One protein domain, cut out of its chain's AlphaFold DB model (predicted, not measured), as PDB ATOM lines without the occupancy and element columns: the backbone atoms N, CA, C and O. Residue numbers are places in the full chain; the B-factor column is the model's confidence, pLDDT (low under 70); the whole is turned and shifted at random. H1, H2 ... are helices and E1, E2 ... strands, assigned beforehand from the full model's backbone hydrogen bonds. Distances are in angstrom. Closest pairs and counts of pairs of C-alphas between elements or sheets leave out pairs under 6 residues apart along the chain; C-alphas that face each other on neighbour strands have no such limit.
ATOM      1  N   TYR A  20     181.738 240.495 125.419       73.62
ATOM      2  CA  TYR A  20     181.826 241.762 124.704       73.62
ATOM      3  C   TYR A  20     181.425 241.519 123.252       73.62
ATOM      4  O   TYR A  20     182.072 240.742 122.549       73.62
ATOM      5  N   ALA A  21     180.332 242.143 122.818       79.44
ATOM      6  CA  ALA A  21     179.930 242.138 121.420       79.44
ATOM      7  C   ALA A  21     180.568 243.336 120.710       79.44
ATOM      8  O   ALA A  21     180.571 244.440 121.247       79.44
ATOM      9  N   LEU A  22     181.089 243.111 119.506       85.94
ATOM     10  CA  LEU A  22     181.505 244.178 118.604       85.94
ATOM     11  C   LEU A  22     180.438 244.303 117.517       85.94
ATOM     12  O   LEU A  22     180.200 243.348 116.774       85.94
ATOM     13  N   GLY A  23     179.769 245.449 117.457       87.88
ATOM     14  CA  GLY A  23     178.743 245.704 116.452       87.88
ATOM     15  C   GLY A  23     179.346 246.210 115.144       87.88
ATOM     16  O   GLY A  23     180.359 246.910 115.148       87.88
ATOM     17  N   LEU A  24     178.697 245.892 114.023       91.44
ATOM     18  CA  LEU A  24     178.960 246.519 112.728       91.44
ATOM     19  C   LEU A  24     177.836 247.517 112.439       91.44
ATOM     20  O   LEU A  24     176.659 247.162 112.498       91.44
ATOM     21  N   GLY A  25     178.210 248.763 112.180       90.31
ATOM     22  CA  GLY A  25     177.315 249.846 111.806       90.31
ATOM     23  C   GLY A  25     177.088 249.921 110.300       90.31
ATOM     24  O   GLY A  25     177.182 248.929 109.575       90.31
ATOM     25  N   GLU A  26     176.763 251.121 109.828       90.75
ATOM     26  CA  GLU A  26     176.503 251.366 108.412       90.75
ATOM     27  C   GLU A  26     177.775 251.180 107.570       90.75
ATOM     28  O   GLU A  26     178.871 251.582 107.969       90.75
ATOM     29  N   MET A  27     177.606 250.596 106.381       91.94
ATOM     30  CA  MET A  27     178.632 250.568 105.346       91.94
ATOM     31  C   MET A  27     178.448 251.762 104.410       91.94
ATOM     32  O   MET A  27     177.396 251.904 103.785       91.94
ATOM     33  N   LYS A  28     179.488 252.582 104.265       93.56
ATOM     34  CA  LYS A  28     179.514 253.737 103.360       93.56
ATOM     35  C   LYS A  28     180.479 253.469 102.220       93.56
ATOM     36  O   LYS A  28     181.629 253.124 102.461       93.56
ATOM     37  N   VAL A  29     180.004 253.600 100.986       94.25
ATOM     38  CA  VAL A  29     180.811 253.403  99.777       94.25
ATOM     39  C   VAL A  29     181.222 254.769  99.246       94.25
ATOM     40  O   VAL A  29     180.359 255.572  98.904       94.25
ATOM     41  N   GLU A  30     182.527 255.008  99.142       93.50
ATOM     42  CA  GLU A  30     183.084 256.279  98.646       93.50
ATOM     43  C   GLU A  30     183.668 256.144  97.226       93.50
ATOM     44  O   GLU A  30     184.164 257.111  96.651       93.50
ATOM     45  N   SER A  31     183.632 254.945  96.634       93.94
ATOM     46  CA  SER A  31     184.069 254.708  95.253       93.94
ATOM     47  C   SER A  31     182.942 254.923  94.241       93.94
ATOM     48  O   SER A  31     181.836 254.409  94.422       93.94
ATOM     49  N   ALA A  32     183.242 255.601  93.132       93.62
ATOM     50  CA  ALA A  32     182.334 255.730  91.994       93.62
ATOM     51  C   ALA A  32     182.445 254.543  91.013       93.62
ATOM     52  O   ALA A  32     183.275 253.643  91.159       93.62
ATOM     53  N   LEU A  33     181.610 254.552  89.968       93.56
ATOM     54  CA  LEU A  33     181.665 253.550  88.906       93.56
ATOM     55  C   LEU A  33     183.025 253.592  88.189       93.56
ATOM     56  O   LEU A  33     183.515 254.666  87.844       93.56
ATOM     57  N   ASN A  34     183.596 252.415  87.919       91.00
ATOM     58  CA  ASN A  34     184.899 252.248  87.263       91.00
ATOM     59  C   ASN A  34     186.100 252.779  88.078       91.00
ATOM     60  O   ASN A  34     187.124 253.161  87.512       91.00
ATOM     61  N   GLN A  35     185.980 252.798  89.405       92.38
ATOM     62  CA  GLN A  35     187.076 253.083  90.331       92.38
ATOM     63  C   GLN A  35     187.363 251.862  91.215       92.38
ATOM     64  O   GLN A  35     186.486 251.010  91.382       92.38
ATOM     65  N   PRO A  36     188.573 251.755  91.798       90.69
ATOM     66  CA  PRO A  36     188.837 250.773  92.842       90.69
ATOM     67  C   PRO A  36     187.801 250.888  93.963       90.69
ATOM     68  O   PRO A  36     187.495 251.994  94.410       90.69
ATOM     69  N   PHE A  37     187.263 249.750  94.403       92.62
ATOM     70  CA  PHE A  37     186.253 249.724  95.456       92.62
ATOM     71  C   PHE A  37     186.838 250.253  96.767       92.62
ATOM     72  O   PHE A  37     187.882 249.782  97.224       92.62
ATOM     73  N   PHE A  38     186.148 251.214  97.372       93.75
ATOM     74  CA  PHE A  38     186.506 251.769  98.668       93.75
ATOM     75  C   PHE A  38     185.238 251.972  99.486       93.75
ATOM     76  O   PHE A  38     184.310 252.669  99.062       93.75
ATOM     77  N   ALA A  39     185.210 251.350 100.660       93.94
ATOM     78  CA  ALA A  39     184.104 251.447 101.588       93.94
ATOM     79  C   ALA A  39     184.605 251.424 103.032       93.94
ATOM     80  O   ALA A  39     185.620 250.799 103.344       93.94
ATOM     81  N   GLU A  40     183.852 252.078 103.904       93.44
ATOM     82  CA  GLU A  40     184.093 252.126 105.339       93.44
ATOM     83  C   GLU A  40     182.918 251.479 106.072       93.44
ATOM     84  O   GLU A  40     181.762 251.659 105.688       93.44
ATOM     85  N   ILE A  41     183.209 250.717 107.127       92.81
ATOM     86  CA  ILE A  41     182.204 250.112 108.006       92.81
ATOM     87  C   ILE A  41     182.476 250.616 109.419       92.81
ATOM     88  O   ILE A  41     183.581 250.449 109.941       92.81
ATOM     89  N   GLU A  42     181.478 251.242 110.038       89.75
ATOM     90  CA  GLU A  42     181.597 251.706 111.421       89.75
ATOM     91  C   GLU A  42     181.624 250.512 112.388       89.75
ATOM     92  O   GLU A  42     180.824 249.588 112.268       89.75
ATOM     93  N   LEU A  43     182.534 250.524 113.363       88.56
ATOM     94  CA  LEU A  43     182.554 249.546 114.451       88.56
ATOM     95  C   LEU A  43     181.879 250.151 115.685       88.56
ATOM     96  O   LEU A  43     182.368 251.132 116.248       88.56
ATOM     97  N   ILE A  44     180.767 249.554 116.109       87.31
ATOM     98  CA  ILE A  44     179.976 249.982 117.269       87.31
ATOM     99  C   ILE A  44     180.531 249.297 118.521       87.31
ATOM    100  O   ILE A  44     180.868 248.114 118.488       87.31
ATOM    101  N   ASP A  45     180.642 250.051 119.618       79.81
ATOM    102  CA  ASP A  45     181.170 249.595 120.913       79.81
ATOM    103  C   ASP A  45     182.629 249.093 120.884       79.81
ATOM    104  O   ASP A  45     183.125 248.479 121.826       79.81
ATOM    105  N   GLY A  46     183.389 249.448 119.842       73.56
ATOM    106  CA  GLY A  46     184.814 249.120 119.722       73.56
ATOM    107  C   GLY A  46     185.750 249.931 120.628       73.56
ATOM    108  O   GLY A  46     186.963 249.757 120.555       73.56
ATOM    109  N   HIS A  47     185.236 250.837 121.468       69.69
ATOM    110  CA  HIS A  47     186.057 251.757 122.269       69.69
ATOM    111  C   HIS A  47     186.984 251.053 123.266       69.69
ATOM    112  O   HIS A  47     188.091 251.539 123.510       69.69
ATOM    113  N   GLU A  48     186.543 249.919 123.811       72.25
ATOM    114  CA  GLU A  48     187.295 249.116 124.783       72.25
ATOM    115  C   GLU A  48     188.153 248.026 124.118       72.25
ATOM    116  O   GLU A  48     188.988 247.400 124.773       72.25
ATOM    117  N   VAL A  49     187.993 247.810 122.807       78.81
ATOM    118  CA  VAL A  49     188.704 246.768 122.062       78.81
ATOM    119  C   VAL A  49     189.993 247.343 121.472       78.81
ATOM    120  O   VAL A  49     189.985 248.288 120.685       78.81
ATOM    121  N   SER A  50     191.134 246.753 121.835       82.31
ATOM    122  CA  SER A  50     192.406 247.064 121.173       82.31
ATOM    123  C   SER A  50     192.344 246.654 119.702       82.31
ATOM    124  O   SER A  50     191.937 245.533 119.400       82.31
ATOM    125  N   LEU A  51     192.828 247.509 118.795       82.38
ATOM    126  CA  LEU A  51     192.904 247.210 117.356       82.38
ATOM    127  C   LEU A  51     193.643 245.891 117.074       82.38
ATOM    128  O   LEU A  51     193.277 245.165 116.158       82.38
ATOM    129  N   SER A  52     194.633 245.539 117.903       85.12
ATOM    130  CA  SER A  52     195.381 244.275 117.807       85.12
ATOM    131  C   SER A  52     194.524 243.023 118.006       85.12
ATOM    132  O   SER A  52     194.937 241.935 117.621       85.12
ATOM    133  N   ASN A  53     193.363 243.166 118.646       86.69
ATOM    134  CA  ASN A  53     192.451 242.067 118.954       86.69
ATOM    135  C   ASN A  53     191.347 241.926 117.899       86.69
ATOM    136  O   ASN A  53     190.502 241.042 118.020       86.69
ATOM    137  N   ILE A  54     191.335 242.792 116.883       87.56
ATOM    138  CA  ILE A  54     190.356 242.764 115.802       87.56
ATOM    139  C   ILE A  54     191.009 242.104 114.594       87.56
ATOM    140  O   ILE A  54     192.006 242.588 114.062       87.56
ATOM    141  N   LYS A  55     190.419 240.997 114.145       89.62
ATOM    142  CA  LYS A  55     190.786 240.332 112.897       89.62
ATOM    143  C   LYS A  55     189.657 240.533 111.897       89.62
ATOM    144  O   LYS A  55     188.502 240.269 112.215       89.62
ATOM    145  N   VAL A  56     190.006 240.982 110.698       91.25
ATOM    146  CA  VAL A  56     189.063 241.152 109.590       91.25
ATOM    147  C   VAL A  56     189.461 240.192 108.483       91.25
ATOM    148  O   VAL A  56     190.612 240.184 108.049       91.25
ATOM    149  N   GLU A  57     188.516 239.371 108.045       90.81
ATOM    150  CA  GLU A  57     188.703 238.457 106.928       90.81
ATOM    151  C   GLU A  57     187.384 238.220 106.199       90.81
ATOM    152  O   GLU A  57     186.299 238.377 106.762       90.81
ATOM    153  N   LEU A  58     187.483 237.846 104.925       92.12
ATOM    154  CA  LEU A  58     186.333 237.363 104.175       92.12
ATOM    155  C   LEU A  58     185.944 235.974 104.678       92.12
ATOM    156  O   LEU A  58     186.810 235.168 105.018       92.12
ATOM    157  N   ALA A  59     184.645 235.678 104.659       91.75
ATOM    158  CA  ALA A  59     184.150 234.351 105.004       91.75
ATOM    159  C   ALA A  59     184.781 233.267 104.108       91.75
ATOM    160  O   ALA A  59     185.180 233.542 102.973       91.75
ATOM    161  N   ASP A  60     184.870 232.034 104.601       91.69
ATOM    162  CA  ASP A  60     185.396 230.904 103.829       91.69
ATOM    163  C   ASP A  60     184.428 230.434 102.727       91.69
ATOM    164  O   ASP A  60     183.257 230.808 102.684       91.69
ATOM    165  N   SER A  61     184.903 229.592 101.806       90.94
ATOM    166  CA  SER A  61     184.083 229.088 100.695       90.94
ATOM    167  C   SER A  61     182.843 228.311 101.151       90.94
ATOM    168  O   SER A  61     181.815 228.362 100.479       90.94
ATOM    169  N   GLN A  62     182.922 227.598 102.277       93.81
ATOM    170  CA  GLN A  62     181.809 226.806 102.802       93.81
ATOM    171  C   GLN A  62     180.676 227.710 103.306       93.81
ATOM    172  O   GLN A  62     179.503 227.407 103.099       93.81
ATOM    173  N   SER A  63     181.023 228.850 103.899       94.88
ATOM    174  CA  SER A  63     180.088 229.870 104.371       94.88
ATOM    175  C   SER A  63     179.350 230.556 103.219       94.88
ATOM    176  O   SER A  63     178.167 230.859 103.332       94.88
ATOM    177  N   TYR A  64     180.010 230.757 102.075       93.75
ATOM    178  CA  TYR A  64     179.339 231.251 100.865       93.75
ATOM    179  C   TYR A  64     178.311 230.234 100.350       93.75
ATOM    180  O   TYR A  64     177.163 230.585 100.079       93.75
ATOM    181  N   GLN A  65     178.702 228.957 100.284       94.25
ATOM    182  CA  GLN A  65     177.830 227.872  99.829       94.25
ATOM    183  C   GLN A  65     176.615 227.679 100.740       94.25
ATOM    184  O   GLN A  65     175.507 227.494 100.241       94.25
ATOM    185  N   SER A  66     176.800 227.749 102.062       95.75
ATOM    186  CA  SER A  66     175.701 227.600 103.025       95.75
ATOM    187  C   SER A  66     174.670 228.725 102.924       95.75
ATOM    188  O   SER A  66     173.489 228.493 103.173       95.75
ATOM    189  N   LEU A  67     175.098 229.919 102.505       95.31
ATOM    190  CA  LEU A  67     174.229 231.066 102.241       95.31
ATOM    191  C   LEU A  67     173.670 231.092 100.808       95.31
ATOM    192  O   LEU A  67     172.873 231.971 100.486       95.31
ATOM    193  N   GLY A  68     174.072 230.153  99.944       94.69
ATOM    194  CA  GLY A  68     173.678 230.131  98.533       94.69
ATOM    195  C   GLY A  68     174.215 231.318  97.728       94.69
ATOM    196  O   GLY A  68     173.634 231.677  96.706       94.69
ATOM    197  N   VAL A  69     175.301 231.943  98.194       93.94
ATOM    198  CA  VAL A  69     175.925 233.110  97.559       93.94
ATOM    199  C   VAL A  69     177.131 232.656  96.745       93.94
ATOM    200  O   VAL A  69     178.001 231.943  97.244       93.94
ATOM    201  N   GLU A  70     177.216 233.094  95.489       91.50
ATOM    202  CA  GLU A  70     178.393 232.845  94.659       91.50
ATOM    203  C   GLU A  70     179.603 233.620  95.195       91.50
ATOM    204  O   GLU A  70     179.547 234.827  95.446       91.50
ATOM    205  N   ARG A  71     180.731 232.924  95.355       89.31
ATOM    206  CA  ARG A  71     181.994 233.560  95.718       89.31
ATOM    207  C   ARG A  71     182.655 234.123  94.460       89.31
ATOM    208  O   ARG A  71     183.326 233.395  93.738       89.31
ATOM    209  N   SER A  72     182.476 235.417  94.216       90.12
ATOM    210  CA  SER A  72     183.148 236.112  93.112       90.12
ATOM    211  C   SER A  72     184.660 236.174  93.329       90.12
ATOM    212  O   SER A  72     185.103 236.533  94.414       90.12
ATOM    213  N   GLU A  73     185.458 235.944  92.286       88.75
ATOM    214  CA  GLU A  73     186.918 236.141  92.328       88.75
ATOM    215  C   GLU A  73     187.326 237.608  92.553       88.75
ATOM    216  O   GLU A  73     188.427 237.892  93.022       88.75
ATOM    217  N   ALA A  74     186.430 238.561  92.272       87.19
ATOM    218  CA  ALA A  74     186.700 239.988  92.440       87.19
ATOM    219  C   ALA A  74     186.938 240.392  93.905       87.19
ATOM    220  O   ALA A  74     187.555 241.421  94.162       87.19
ATOM    221  N   ILE A  75     186.486 239.595  94.880       89.25
ATOM    222  CA  ILE A  75     186.715 239.894  96.303       89.25
ATOM    223  C   ILE A  75     188.146 239.563  96.748       89.25
ATOM    224  O   ILE A  75     188.590 240.046  97.786       89.25
ATOM    225  N   SER A  76     188.882 238.761  95.969       87.12
ATOM    226  CA  SER A  76     190.243 238.322  96.299       87.12
ATOM    227  C   SER A  76     191.263 239.466  96.296       87.12
ATOM    228  O   SER A  76     192.352 239.313  96.842       87.12
ATOM    229  N   VAL A  77     190.919 240.614  95.703       89.81
ATOM    230  CA  VAL A  77     191.764 241.819  95.666       89.81
ATOM    231  C   VAL A  77     191.410 242.848  96.745       89.81
ATOM    232  O   VAL A  77     191.966 243.945  96.746       89.81
ATOM    233  N   LEU A  78     190.473 242.532  97.647       92.38
ATOM    234  CA  LEU A  78     190.101 243.431  98.735       92.38
ATOM    235  C   LEU A  78     191.183 243.457  99.818       92.38
ATOM    236  O   LEU A  78     191.676 242.419 100.260       92.38
ATOM    237  N   PHE A  79     191.496 244.662 100.284       92.38
ATOM    238  CA  PHE A  79     192.381 244.902 101.415       92.38
ATOM    239  C   PHE A  79     191.574 245.512 102.556       92.38
ATOM    240  O   PHE A  79     190.745 246.393 102.333       92.38
ATOM    241  N   PHE A  80     191.832 245.051 103.776       92.88
ATOM    242  CA  PHE A  80     191.138 245.506 104.976       92.88
ATOM    243  C   PHE A  80     192.117 246.231 105.890       92.88
ATOM    244  O   PHE A  80     193.235 245.763 106.104       92.88
ATOM    245  N   ASP A  81     191.686 247.363 106.438       91.69
ATOM    246  CA  ASP A  81     192.465 248.161 107.378       91.69
ATOM    247  C   ASP A  81     191.542 248.657 108.495       91.69
ATOM    248  O   ASP A  81     190.442 249.145 108.230       91.69
ATOM    249  N   VAL A  82     191.970 248.507 109.748       90.44
ATOM    250  CA  VAL A  82     191.170 248.865 110.925       90.44
ATOM    251  C   VAL A  82     191.797 250.088 111.578       90.44
ATOM    252  O   VAL A  82     192.892 250.023 112.135       90.44
ATOM    253  N   LYS A  83     191.087 251.218 111.535       88.19
ATOM    254  CA  LYS A  83     191.574 252.504 112.051       88.19
ATOM    255  C   LYS A  83     190.678 253.028 113.155       88.19
ATOM    256  O   LYS A  83     189.456 252.969 113.073       88.19
ATOM    257  N   LYS A  84     191.295 253.635 114.167       84.25
ATOM    258  CA  LYS A  84     190.578 254.428 115.166       84.25
ATOM    259  C   LYS A  84     190.410 255.851 114.641       84.25
ATOM    260  O   LYS A  84     191.372 256.617 114.619       84.25
ATOM    261  N   ILE A  85     189.199 256.205 114.222       75.50
ATOM    262  CA  ILE A  85     188.874 257.559 113.762       75.50
ATOM    263  C   ILE A  85     188.487 258.403 114.984       75.50
ATOM    264  O   ILE A  85     187.505 258.113 115.664       75.50
ATOM    265  N   ASN A  86     189.263 259.446 115.288       68.44
ATOM    266  CA  ASN A  86     188.848 260.469 116.251       68.44
ATOM    267  C   ASN A  86     187.965 261.495 115.518       68.44
ATOM    268  O   ASN A  86     188.435 262.131 114.573       68.44
ATOM    269  N   LYS A  87     186.710 261.667 115.958       59.72
ATOM    270  CA  LYS A  87     185.746 262.618 115.372       59.72
ATOM    271  C   LYS A  87     186.243 264.074 115.365       59.72
ATOM    272  O   LYS A  87     185.782 264.845 114.536       59.72
ATOM    273  N   GLU A  88     187.214 264.456 116.199       56.53
ATOM    274  CA  GLU A  88     187.823 265.802 116.134       56.53
ATOM    275  C   GLU A  88     188.685 266.040 114.882       56.53
ATOM    276  O   GLU A  88     188.842 267.182 114.458       56.53
ATOM    277  N   ASN A  89     189.192 264.981 114.242       47.28
ATOM    278  CA  ASN A  89     190.012 265.067 113.029       47.28
ATOM    279  C   ASN A  89     189.263 264.637 111.754       47.28
ATOM    280  O   ASN A  89     189.876 264.557 110.692       47.28
ATOM    281  N   SER A  90     187.948 264.387 111.812       48.53
ATOM    282  CA  SER A  90     187.146 263.982 110.644       48.53
ATOM    283  C   SER A  90     186.666 265.170 109.797       48.53
ATOM    284  O   SER A  90     185.583 265.130 109.208       48.53
ATOM    285  N   LEU A  91     187.451 266.250 109.731       41.72
ATOM    286  CA  LEU A  91     187.322 267.231 108.658       41.72
ATOM    287  C   LEU A  91     187.949 266.597 107.423       41.72
ATOM    288  O   LEU A  91     189.149 266.733 107.189       41.72
ATOM    289  N   TRP A  92     187.130 265.860 106.674       50.72
ATOM    290  CA  TRP A  92     187.446 265.285 105.373       50.72
ATOM    291  C   TRP A  92     187.923 266.384 104.422       50.72
ATOM    292  O   TRP A  92     187.166 266.946 103.630       50.72
ATOM    293  N   LYS A  93     189.202 266.740 104.520       44.34
ATOM    294  CA  LYS A  93     189.870 267.603 103.565       44.34
ATOM    295  C   LYS A  93     190.194 266.712 102.378       44.34
ATOM    296  O   LYS A  93     191.292 266.175 102.273       44.34
ATOM    297  N   PHE A  94     189.199 266.534 101.512       54.56
ATOM    298  CA  PHE A  94     189.426 266.149 100.129       54.56
ATOM    299  C   PHE A  94     190.430 267.155  99.560       54.56
ATOM    300  O   PHE A  94     190.082 268.284  99.224       54.56
ATOM    301  N   ILE A  95     191.706 266.778  99.539       53.59
ATOM    302  CA  ILE A  95     192.704 267.430  98.707       53.59
ATOM    303  C   ILE A  95     192.678 266.615  97.416       53.59
ATOM    304  O   ILE A  95     193.303 265.553  97.377       53.59
ATOM    305  N   PRO A  96     191.917 267.028  96.383       43.62
ATOM    306  CA  PRO A  96     192.107 266.442  95.070       43.62
ATOM    307  C   PRO A  96     193.578 266.641  94.713       43.62
ATOM    308  O   PRO A  96     194.100 267.756  94.787       43.62
ATOM    309  N   LYS A  97     194.267 265.544  94.398       48.41
ATOM    310  CA  LYS A  97     195.624 265.602  93.866       48.41
ATOM    311  C   LYS A  97     195.520 266.318  92.522       48.41
ATOM    312  O   LYS A  97     195.043 265.728  91.559       48.41
ATOM    313  N   SER A  98     195.860 267.607  92.506       46.09
ATOM    314  CA  SER A  98     196.039 268.355  91.270       46.09
ATOM    315  C   SER A  98     197.186 267.714  90.499       46.09
ATOM    316  O   SER A  98     198.238 267.431  91.082       46.09
ATOM    317  N   GLU A  99     196.920 267.451  89.228       43.19
ATOM    318  CA  GLU A  99     197.913 267.149  88.199       43.19
ATOM    319  C   GLU A  99     198.995 268.239  88.135       43.19
ATOM    320  O   GLU A  99     198.651 269.426  88.361       43.19
TER     321      GLU A  99
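This is residues 20 to 99 of the 99 residues of an uncharacterized protein of Legionella parisiensis (UniProt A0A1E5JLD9). This domain has little regular structure: a hairpin of two antiparallel strands, E1 and E2, with two short helices, H1 and H2, off to one side and a tail, residues 86 to 99, sticking out on the other. The 80 printed residues hold E1, E2, H1 and H2 in that order, 24 residues in named elements, class mixed. The whole is flat and loose, 43 by 40 by 20 A, radius of gyration of the C-alphas 15.9 A.

E1, residues 23 to 29, begins at C-alpha 23 (178.743, 245.704, 116.452) and is 18.5 A long; E2, residues 39 to 44, is 16.3 A. H1 is residues 61 to 66; H2, residues 73 to 77, ends at C-alpha 77 (191.764, 241.819, 95.666).

In the hairpin, N 25 and O 42 are 2.7 A apart, within hydrogen-bond range. H1 and H2 are apart. Every O i to N i+4 pair is within range in H1, 0 of 1 in H2, where 1 of 2 O i to N i+3 pairs is.

The printed part has no cut. E2 to H1 is a long link. Residues 47 and 86 to 99 have pLDDT under 70.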